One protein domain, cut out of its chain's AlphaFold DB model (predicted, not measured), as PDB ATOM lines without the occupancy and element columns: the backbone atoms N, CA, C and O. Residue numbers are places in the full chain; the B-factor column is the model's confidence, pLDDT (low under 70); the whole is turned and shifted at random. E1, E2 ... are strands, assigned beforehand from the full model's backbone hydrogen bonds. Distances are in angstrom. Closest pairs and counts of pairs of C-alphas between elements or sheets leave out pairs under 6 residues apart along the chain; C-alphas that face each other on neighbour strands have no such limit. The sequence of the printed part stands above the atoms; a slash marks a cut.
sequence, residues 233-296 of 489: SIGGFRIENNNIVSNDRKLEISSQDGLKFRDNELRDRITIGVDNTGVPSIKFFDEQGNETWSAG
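What this domain is: This is residues 233 to 296 of the 489 residues of an uncharacterized protein of Myroides pelagicus (UniProt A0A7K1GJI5). An open sheet of four strands, a meander in the order E3, E4, E5, E6, stands at one end, and a small separate hairpin of E1 and E2 at the other. A single long link without named elements, residues 247 to 258, bridges the two parts, whose strands stay apart. The printed part has 64 residues with six named strands, E1 to E6 in order along the chain, and no named helix; both sheets are antiparallel. The class is all strand, though under half of the residues, 30 of 64, are in named elements. The whole is loose, with a radius of gyration of the C-alphas of 14.0 A and spans of 36 by 27 by 16 A.

How they stand to each other: In the larger sheet, E4, residues 268 to 274, and E5, residues 280 to 285, are the inner strands, a hairpin at 172 degrees between directions. N 273 and O 281 are 3.0 A apart, within hydrogen-bond range, and the C-alphas of Val 274 and Pro 280, which face each other, are 4.3 A apart. E3, residues 259 to 262, is an edge strand and forms a hairpin with E4, antiparallel at 170 degrees, with N 259 and O 272 within range at 2.7 A. E6, residues 291 to 295, is the other edge strand and forms a hairpin with E5, antiparallel at 156 degrees, with N 284 and O 293 within range at 2.8 A. E3 and E6 are apart. From edge to edge the strands' lines turn by 20 degrees. E1, residues 237 to 240, and E2, residues 243 to 246, form a hairpin, antiparallel at 149 degrees, with N 238 and O 245 within range at 2.7 A. Residues 233 to 234 pair antiparallel with residues 237 to 238 of E1. E2 and E3 are apart.

Where its parts are: E5 is 17.0 A from first to last C-alpha, E4 14.9 A, E6 11.1 A, E3 10.0 A, E2 9.9 A and E1 9.6 A. E1 begins at C-alpha 237, (14.784, -13.526, 37.531). E3 begins at C-alpha 259, (25.420, -4.971, 47.042), and E6 ends at C-alpha 295, (39.638, -2.699, 48.975).

The domain as a whole: The two C-alphas farthest apart are those of Asn 241 and Thr 277, 38.5 A. The printed part has no cut. The link from E2 to E3 is long, with 12 residues; the other links between strands are tight. The mean pLDDT of the printed part of this model is 71.7, and 24 residues are under 70, among them residues 247 to 257 and 275 to 278.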
ATOM      1  N   SER A 233       8.811 -16.638  38.682       70.81
ATOM      2  CA  SER A 233       9.571 -15.671  37.874       70.81
ATOM      3  C   SER A 233       9.287 -14.256  38.384       70.81
ATOM      4  O   SER A 233       8.129 -13.915  38.601       70.81
ATOM      5  N   ILE A 234      10.327 -13.447  38.577       75.75
ATOM      6  CA  ILE A 234      10.275 -12.052  39.025       75.75
ATOM      7  C   ILE A 234      11.062 -11.217  38.018       75.75
ATOM      8  O   ILE A 234      12.284 -11.228  38.059       75.75
ATOM      9  N   GLY A 235      10.390 -10.507  37.107       64.25
ATOM     10  CA  GLY A 235      11.015  -9.456  36.284       64.25
ATOM     11  C   GLY A 235      12.350  -9.827  35.616       64.25
ATOM     12  O   GLY A 235      13.289  -9.047  35.680       64.25
ATOM     13  N   GLY A 236      12.461 -11.023  35.024       67.50
ATOM     14  CA  GLY A 236      13.710 -11.509  34.415       67.50
ATOM     15  C   GLY A 236      14.555 -12.423  35.310       67.50
ATOM     16  O   GLY A 236      15.445 -13.098  34.803       67.50
ATOM     17  N   PHE A 237      14.218 -12.562  36.589       75.62
ATOM     18  CA  PHE A 237      14.784 -13.526  37.531       75.62
ATOM     19  C   PHE A 237      13.827 -14.704  37.759       75.62
ATOM     20  O   PHE A 237      12.623 -14.578  37.570       75.62
ATOM     21  N   ARG A 238      14.336 -15.861  38.172       72.62
ATOM     22  CA  ARG A 238      13.563 -17.034  38.601       72.62
ATOM     23  C   ARG A 238      13.907 -17.378  40.041       72.62
ATOM     24  O   ARG A 238      15.074 -17.323  40.410       72.62
ATOM     25  N   ILE A 239      12.906 -17.764  40.824       75.25
ATOM     26  CA  ILE A 239      13.103 -18.423  42.115       75.25
ATOM     27  C   ILE A 239      13.102 -19.927  41.858       75.25
ATOM     28  O   ILE A 239      12.109 -20.461  41.360       75.25
ATOM     29  N   GLU A 240      14.205 -20.601  42.173       72.75
ATOM     30  CA  GLU A 240      14.348 -22.049  42.004       72.75
ATOM     31  C   GLU A 240      15.342 -22.623  43.021       72.75
ATOM     32  O   GLU A 240      16.435 -22.088  43.196       72.75
ATOM     33  N   ASN A 241      14.977 -23.726  43.687       67.75
ATOM     34  CA  ASN A 241      15.835 -24.440  44.644       67.75
ATOM     35  C   ASN A 241      16.479 -23.522  45.704       67.75
ATOM     36  O   ASN A 241      17.676 -23.620  45.962       67.75
ATOM     37  N   ASN A 242      15.694 -22.617  46.299       64.50
ATOM     38  CA  ASN A 242      16.148 -21.596  47.257       64.50
ATOM     39  C   ASN A 242      17.116 -20.533  46.688       64.50
ATOM     40  O   ASN A 242      17.747 -19.819  47.461       64.50
ATOM     41  N   ASN A 243      17.227 -20.393  45.362       62.97
ATOM     42  CA  ASN A 243      18.068 -19.390  44.700       62.97
ATOM     43  C   ASN A 243      17.239 -18.390  43.884       62.97
ATOM     44  O   ASN A 243      16.155 -18.723  43.406       62.97
ATOM     45  N   ILE A 244      17.799 -17.194  43.660       76.25
ATOM     46  CA  ILE A 244      17.343 -16.235  42.642       76.25
ATOM     47  C   ILE A 244      18.315 -16.312  41.460       76.25
ATOM     48  O   ILE A 244      19.496 -16.000  41.603       76.25
ATOM     49  N   VAL A 245      17.829 -16.734  40.294       68.31
ATOM     50  CA  VAL A 245      18.631 -16.950  39.081       68.31
ATOM     51  C   VAL A 245      18.182 -15.979  37.993       68.31
ATOM     52  O   VAL A 245      17.008 -15.955  37.640       68.31
ATOM     53  N   SER A 246      19.090 -15.175  37.442       72.69
ATOM     54  CA  SER A 246      18.785 -14.306  36.293       72.69
ATOM     55  C   SER A 246      18.620 -15.132  35.005       72.69
ATOM     56  O   SER A 246      19.415 -16.030  34.726       72.69
ATOM     57  N   ASN A 247      17.604 -14.811  34.195       64.81
ATOM     58  CA  ASN A 247      17.386 -15.422  32.877       64.81
ATOM     59  C   ASN A 247      18.280 -14.813  31.784       64.81
ATOM     60  O   ASN A 247      18.575 -15.473  30.791       64.81
ATOM     61  N   ASP A 248      18.704 -13.560  31.947       64.12
ATOM     62  CA  ASP A 248      19.481 -12.781  30.977       64.12
ATOM     63  C   ASP A 248      20.978 -12.708  31.322       64.12
ATOM     64  O   ASP A 248      21.734 -11.968  30.694       64.12
ATOM     65  N   ARG A 249      21.422 -13.517  32.297       56.47
ATOM     66  CA  ARG A 249      22.793 -13.541  32.840       56.47
ATOM     67  C   ARG A 249      23.245 -12.195  33.416       56.47
ATOM     68  O   ARG A 249      24.443 -11.994  33.612       56.47
ATOM     69  N   LYS A 250      22.315 -11.284  33.697       52.50
ATOM     70  CA  LYS A 250      22.582  -9.969  34.268       52.50
ATOM     71  C   LYS A 250      21.907  -9.863  35.634       52.50
ATOM     72  O   LYS A 250      20.712 -10.083  35.784       52.50
ATOM     73  N   LEU A 251      22.696  -9.514  36.645       67.00
ATOM     74  CA  LEU A 251      22.207  -9.095  37.954       67.00
ATOM     75  C   LEU A 251      22.572  -7.619  38.110       67.00
ATOM     76  O   LEU A 251      23.730  -7.289  38.349       67.00
ATOM     77  N   GLU A 252      21.599  -6.733  37.906       53.97
ATOM     78  CA  GLU A 252      21.764  -5.296  38.130       53.97
ATOM     79  C   GLU A 252      21.175  -4.938  39.495       53.97
ATOM     80  O   GLU A 252      19.960  -4.916  39.674       53.97
ATOM     81  N   ILE A 253      22.048  -4.700  40.475       62.69
ATOM     82  CA  ILE A 253      21.664  -4.217  41.803       62.69
ATOM     83  C   ILE A 253      21.940  -2.718  41.819       62.69
ATOM     84  O   ILE A 253      23.073  -2.293  42.027       62.69
ATOM     85  N   SER A 254      20.904  -1.928  41.546       50.41
ATOM     86  CA  SER A 254      20.938  -0.469  41.664       50.41
ATOM     87  C   SER A 254      20.308  -0.079  42.998       50.41
ATOM     88  O   SER A 254      19.095   0.071  43.121       50.41
ATOM     89  N   SER A 255      21.136   0.001  44.031       53.56
ATOM     90  CA  SER A 255      20.787   0.574  45.330       53.56
ATOM     91  C   SER A 255      21.761   1.714  45.619       53.56
ATOM     92  O   SER A 255      22.924   1.657  45.215       53.56
ATOM     93  N   GLN A 256      21.313   2.747  46.340       56.16
ATOM     94  CA  GLN A 256      22.213   3.811  46.813       56.16
ATOM     95  C   GLN A 256      23.336   3.256  47.716       56.16
ATOM     96  O   GLN A 256      24.408   3.845  47.781       56.16
ATOM     97  N   ASP A 257      23.115   2.086  48.332       57.59
ATOM     98  CA  ASP A 257      24.003   1.456  49.321       57.59
ATOM     99  C   ASP A 257      24.874   0.306  48.770       57.59
ATOM    100  O   ASP A 257      25.596  -0.347  49.532       57.59
ATOM    101  N   GLY A 258      24.785   0.001  47.470       71.38
ATOM    102  CA  GLY A 258      25.486  -1.124  46.846       71.38
ATOM    103  C   GLY A 258      24.949  -2.525  47.202       71.38
ATOM    104  O   GLY A 258      23.890  -2.704  47.808       71.38
ATOM    105  N   LEU A 259      25.690  -3.555  46.788       82.75
ATOM    106  CA  LEU A 259      25.420  -4.971  47.042       82.75
ATOM    107  C   LEU A 259      25.939  -5.379  48.428       82.75
ATOM    108  O   LEU A 259      27.119  -5.216  48.733       82.75
ATOM    109  N   LYS A 260      25.068  -5.970  49.252       80.31
ATOM    110  CA  LYS A 260      25.400  -6.454  50.597       80.31
ATOM    111  C   LYS A 260      25.054  -7.931  50.746       80.31
ATOM    112  O   LYS A 260      23.937  -8.339  50.440       80.31
ATOM    113  N   PHE A 261      25.988  -8.711  51.269       83.19
ATOM    114  CA  PHE A 261      25.765 -10.084  51.711       83.19
ATOM    115  C   PHE A 261      25.688 -10.076  53.232       83.19
ATOM    116  O   PHE A 261      26.629  -9.612  53.877       83.19
ATOM    117  N   ARG A 262      24.580 -10.557  53.801       76.31
ATOM    118  CA  ARG A 262      24.327 -10.547  55.248       76.31
ATOM    119  C   ARG A 262      24.156 -11.948  55.805       76.31
ATOM    120  O   ARG A 262      23.781 -12.862  55.075       76.31
ATOM    121  N   ASP A 263      24.413 -12.095  57.097       73.31
ATOM    122  CA  ASP A 263      24.089 -13.315  57.832       73.31
ATOM    123  C   ASP A 263      22.628 -13.344  58.331       73.31
ATOM    124  O   ASP A 263      21.842 -12.423  58.096       73.31
ATOM    125  N   ASN A 264      22.268 -14.410  59.054       73.06
ATOM    126  CA  ASN A 264      20.920 -14.616  59.602       73.06
ATOM    127  C   ASN A 264      20.525 -13.599  60.691       73.06
ATOM    128  O   ASN A 264      19.353 -13.515  61.044       73.06
ATOM    129  N   GLU A 265      21.484 -12.838  61.219       74.19
ATOM    130  CA  GLU A 265      21.271 -11.763  62.195       74.19
ATOM    131  C   GLU A 265      21.262 -10.378  61.519       74.19
ATOM    132  O   GLU A 265      21.278  -9.356  62.201       74.19
ATOM    133  N   LEU A 266      21.208 -10.331  60.178       68.88
ATOM    134  CA  LEU A 266      21.218  -9.117  59.355       68.88
ATOM    135  C   LEU A 266      22.509  -8.287  59.464       68.88
ATOM    136  O   LEU A 266      22.503  -7.100  59.132       68.88
ATOM    137  N   ARG A 267      23.624  -8.897  59.874       73.75
ATOM    138  CA  ARG A 267      24.941  -8.245  59.884       73.75
ATOM    139  C   ARG A 267      25.580  -8.334  58.506       73.75
ATOM    140  O   ARG A 267      25.584  -9.405  57.899       73.75
ATOM    141  N   ASP A 268      26.144  -7.229  58.027       79.94
ATOM    142  CA  ASP A 268      26.890  -7.197  56.767       79.94
ATOM    143  C   ASP A 268      28.159  -8.068  56.888       79.94
ATOM    144  O   ASP A 268      28.912  -7.970  57.854       79.94
ATOM    145  N   ARG A 269      28.375  -8.957  55.914       80.44
ATOM    146  CA  ARG A 269      29.553  -9.836  55.787       80.44
ATOM    147  C   ARG A 269      30.421  -9.454  54.606       80.44
ATOM    148  O   ARG A 269      31.643  -9.535  54.692       80.44
ATOM    149  N   ILE A 270      29.786  -9.014  53.523       84.25
ATOM    150  CA  ILE A 270      30.455  -8.438  52.360       84.25
ATOM    151  C   ILE A 270      29.635  -7.243  51.888       84.25
ATOM    152  O   ILE A 270      28.419  -7.360  51.733       84.25
ATOM    153  N   THR A 271      30.287  -6.117  51.620       81.62
ATOM    154  CA  THR A 271      29.653  -4.946  50.994       81.62
ATOM    155  C   THR A 271      30.431  -4.542  49.752       81.62
ATOM    156  O   THR A 271      31.647  -4.406  49.832       81.62
ATOM    157  N   ILE A 272      29.748  -4.340  48.627       83.12
ATOM    158  CA  ILE A 272      30.303  -3.911  47.339       83.12
ATOM    159  C   ILE A 272      29.496  -2.704  46.876       83.12
ATOM    160  O   ILE A 272      28.319  -2.841  46.555       83.12
ATOM    161  N   GLY A 273      30.094  -1.524  46.827       79.75
ATOM    162  CA  GLY A 273      29.344  -0.315  46.502       79.75
ATOM    163  C   GLY A 273      30.204   0.930  46.488       79.75
ATOM    164  O   GLY A 273      31.423   0.851  46.388       79.75
ATOM    165  N   VAL A 274      29.554   2.080  46.586       73.00
ATOM    166  CA  VAL A 274      30.213   3.374  46.744       73.00
ATOM    167  C   VAL A 274      30.137   3.742  48.222       73.00
ATOM    168  O   VAL A 274      29.072   3.640  48.823       73.00
ATOM    169  N   ASP A 275      31.263   4.094  48.835       69.44
ATOM    170  CA  ASP A 275      31.278   4.513  50.233       69.44
ATOM    171  C   ASP A 275      30.683   5.922  50.422       69.44
ATOM    172  O   ASP A 275      30.369   6.633  49.465       69.44
ATOM    173  N   ASN A 276      30.563   6.358  51.679       67.50
ATOM    174  CA  ASN A 276      30.004   7.669  52.040       67.50
ATOM    175  C   ASN A 276      30.812   8.864  51.496       67.50
ATOM    176  O   ASN A 276      30.392  10.009  51.659       67.50
ATOM    177  N   THR A 277      31.976   8.620  50.892       65.69
ATOM    178  CA  THR A 277      32.832   9.634  50.270       65.69
ATOM    179  C   THR A 277      32.745   9.627  48.743       65.69
ATOM    180  O   THR A 277      33.375  10.458  48.093       65.69
ATOM    181  N   GLY A 278      31.935   8.737  48.158       68.44
ATOM    182  CA  GLY A 278      31.787   8.615  46.711       68.44
ATOM    183  C   GLY A 278      32.790   7.656  46.063       68.44
ATOM    184  O   GLY A 278      32.876   7.617  44.835       68.44
ATOM    185  N   VAL A 279      33.538   6.869  46.847       72.06
ATOM    186  CA  VAL A 279      34.597   5.988  46.336       72.06
ATOM    187  C   VAL A 279      34.109   4.536  46.236       72.06
ATOM    188  O   VAL A 279      33.584   3.996  47.214       72.06
ATOM    189  N   PRO A 280      34.288   3.851  45.087       75.12
ATOM    190  CA  PRO A 280      33.994   2.425  44.975       75.12
ATOM    191  C   PRO A 280      34.827   1.592  45.958       75.12
ATOM    192  O   PRO A 280      36.051   1.727  46.008       75.12
ATOM    193  N   SER A 281      34.178   0.703  46.706       76.94
ATOM    194  CA  SER A 281      34.816  -0.179  47.682       76.94
ATOM    195  C   SER A 281      34.155  -1.560  47.777       76.94
ATOM    196  O   SER A 281      32.979  -1.753  47.465       76.94
ATOM    197  N   ILE A 282      34.953  -2.530  48.215       84.00
ATOM    198  CA  ILE A 282      34.598  -3.890  48.608       84.00
ATOM    199  C   ILE A 282      35.116  -4.083  50.032       84.00
ATOM    200  O   ILE A 282      36.295  -3.852  50.285       84.00
ATOM    201  N   LYS A 283      34.271  -4.526  50.963       81.06
ATOM    202  CA  LYS A 283      34.652  -4.754  52.366       81.06
ATOM    203  C   LYS A 283      34.198  -6.124  52.847       81.06
ATOM    204  O   LYS A 283      33.138  -6.583  52.426       81.06
ATOM    205  N   PHE A 284      34.977  -6.734  53.738       78.62
ATOM    206  CA  PHE A 284      34.669  -7.981  54.438       78.62
ATOM    207  C   PHE A 284      34.645  -7.738  55.945       78.62
ATOM    208  O   PHE A 284      35.423  -6.935  56.466       78.62
ATOM    209  N   PHE A 285      33.773  -8.464  56.641       79.06
ATOM    210  CA  PHE A 285      33.560  -8.319  58.078       79.06
ATOM    211  C   PHE A 285      33.684  -9.669  58.797       79.06
ATOM    212  O   PHE A 285      33.323 -10.704  58.233       79.06
ATOM    213  N   ASP A 286      34.200  -9.667  60.030       77.06
ATOM    214  CA  ASP A 286      34.200 -10.843  60.915       77.06
ATOM    215  C   ASP A 286      32.792 -11.155  61.440       77.06
ATOM    216  O   ASP A 286      31.843 -10.428  61.153       77.06
ATOM    217  N   GLU A 287      32.651 -12.223  62.233       77.31
ATOM    218  CA  GLU A 287      31.374 -12.654  62.813       77.31
ATOM    219  C   GLU A 287      30.731 -11.601  63.732       77.31
ATOM    220  O   GLU A 287      29.502 -11.512  63.804       77.31
ATOM    221  N   GLN A 288      31.539 -10.757  64.367       80.12
ATOM    222  CA  GLN A 288      31.112  -9.698  65.277       80.12
ATOM    223  C   GLN A 288      30.722  -8.406  64.537       80.12
ATOM    224  O   GLN A 288      30.128  -7.518  65.146       80.12
ATOM    225  N   GLY A 289      30.978  -8.328  63.227       74.31
ATOM    226  CA  GLY A 289      30.662  -7.176  62.381       74.31
ATOM    227  C   GLY A 289      31.796  -6.154  62.269       74.31
ATOM    228  O   GLY A 289      31.555  -5.043  61.801       74.31
ATOM    229  N   ASN A 290      33.020  -6.498  62.678       74.44
ATOM    230  CA  ASN A 290      34.187  -5.636  62.499       74.44
ATOM    231  C   ASN A 290      34.771  -5.815  61.094       74.44
ATOM    232  O   ASN A 290      34.856  -6.937  60.595       74.44
ATOM    233  N   GLU A 291      35.210  -4.722  60.464       78.94
ATOM    234  CA  GLU A 291      35.885  -4.765  59.161       78.94
ATOM    235  C   GLU A 291      37.212  -5.534  59.291       78.94
ATOM    236  O   GLU A 291      38.099  -5.141  60.048       78.94
ATOM    237  N   THR A 292      37.348  -6.641  58.564       76.75
ATOM    238  CA  THR A 292      38.581  -7.449  58.527       76.75
ATOM    239  C   THR A 292      39.437  -7.125  57.316       76.75
ATOM    240  O   THR A 292      40.649  -7.344  57.330       76.75
ATOM    241  N   TRP A 293      38.807  -6.612  56.261       72.12
ATOM    242  CA  TRP A 293      39.473  -6.251  55.024       72.12
ATOM    243  C   TRP A 293      38.629  -5.264  54.229       72.12
ATOM    244  O   TRP A 293      37.409  -5.408  54.139       72.12
ATOM    245  N   SER A 294      39.284  -4.320  53.567       74.31
ATOM    246  CA  SER A 294      38.664  -3.470  52.561       74.31
ATOM    247  C   SER A 294      39.596  -3.253  51.376       74.31
ATOM    248  O   SER A 294      40.818  -3.188  51.506       74.31
ATOM    249  N   ALA A 295      38.998  -3.145  50.197       69.19
ATOM    250  CA  ALA A 295      39.638  -2.699  48.975       69.19
ATOM    251  C   ALA A 295      38.751  -1.660  48.300       69.19
ATOM    252  O   ALA A 295      37.533  -1.717  48.387       69.19
ATOM    253  N   GLY A 296      39.362  -0.719  47.599       68.56
ATOM    254  CA  GLY A 296      38.664   0.301  46.822       68.56
ATOM    255  C   GLY A 296      39.531   0.721  45.652       68.56
ATOM    256  O   GLY A 296      40.096  -0.136  44.970       68.56
TER     257      GLY A 296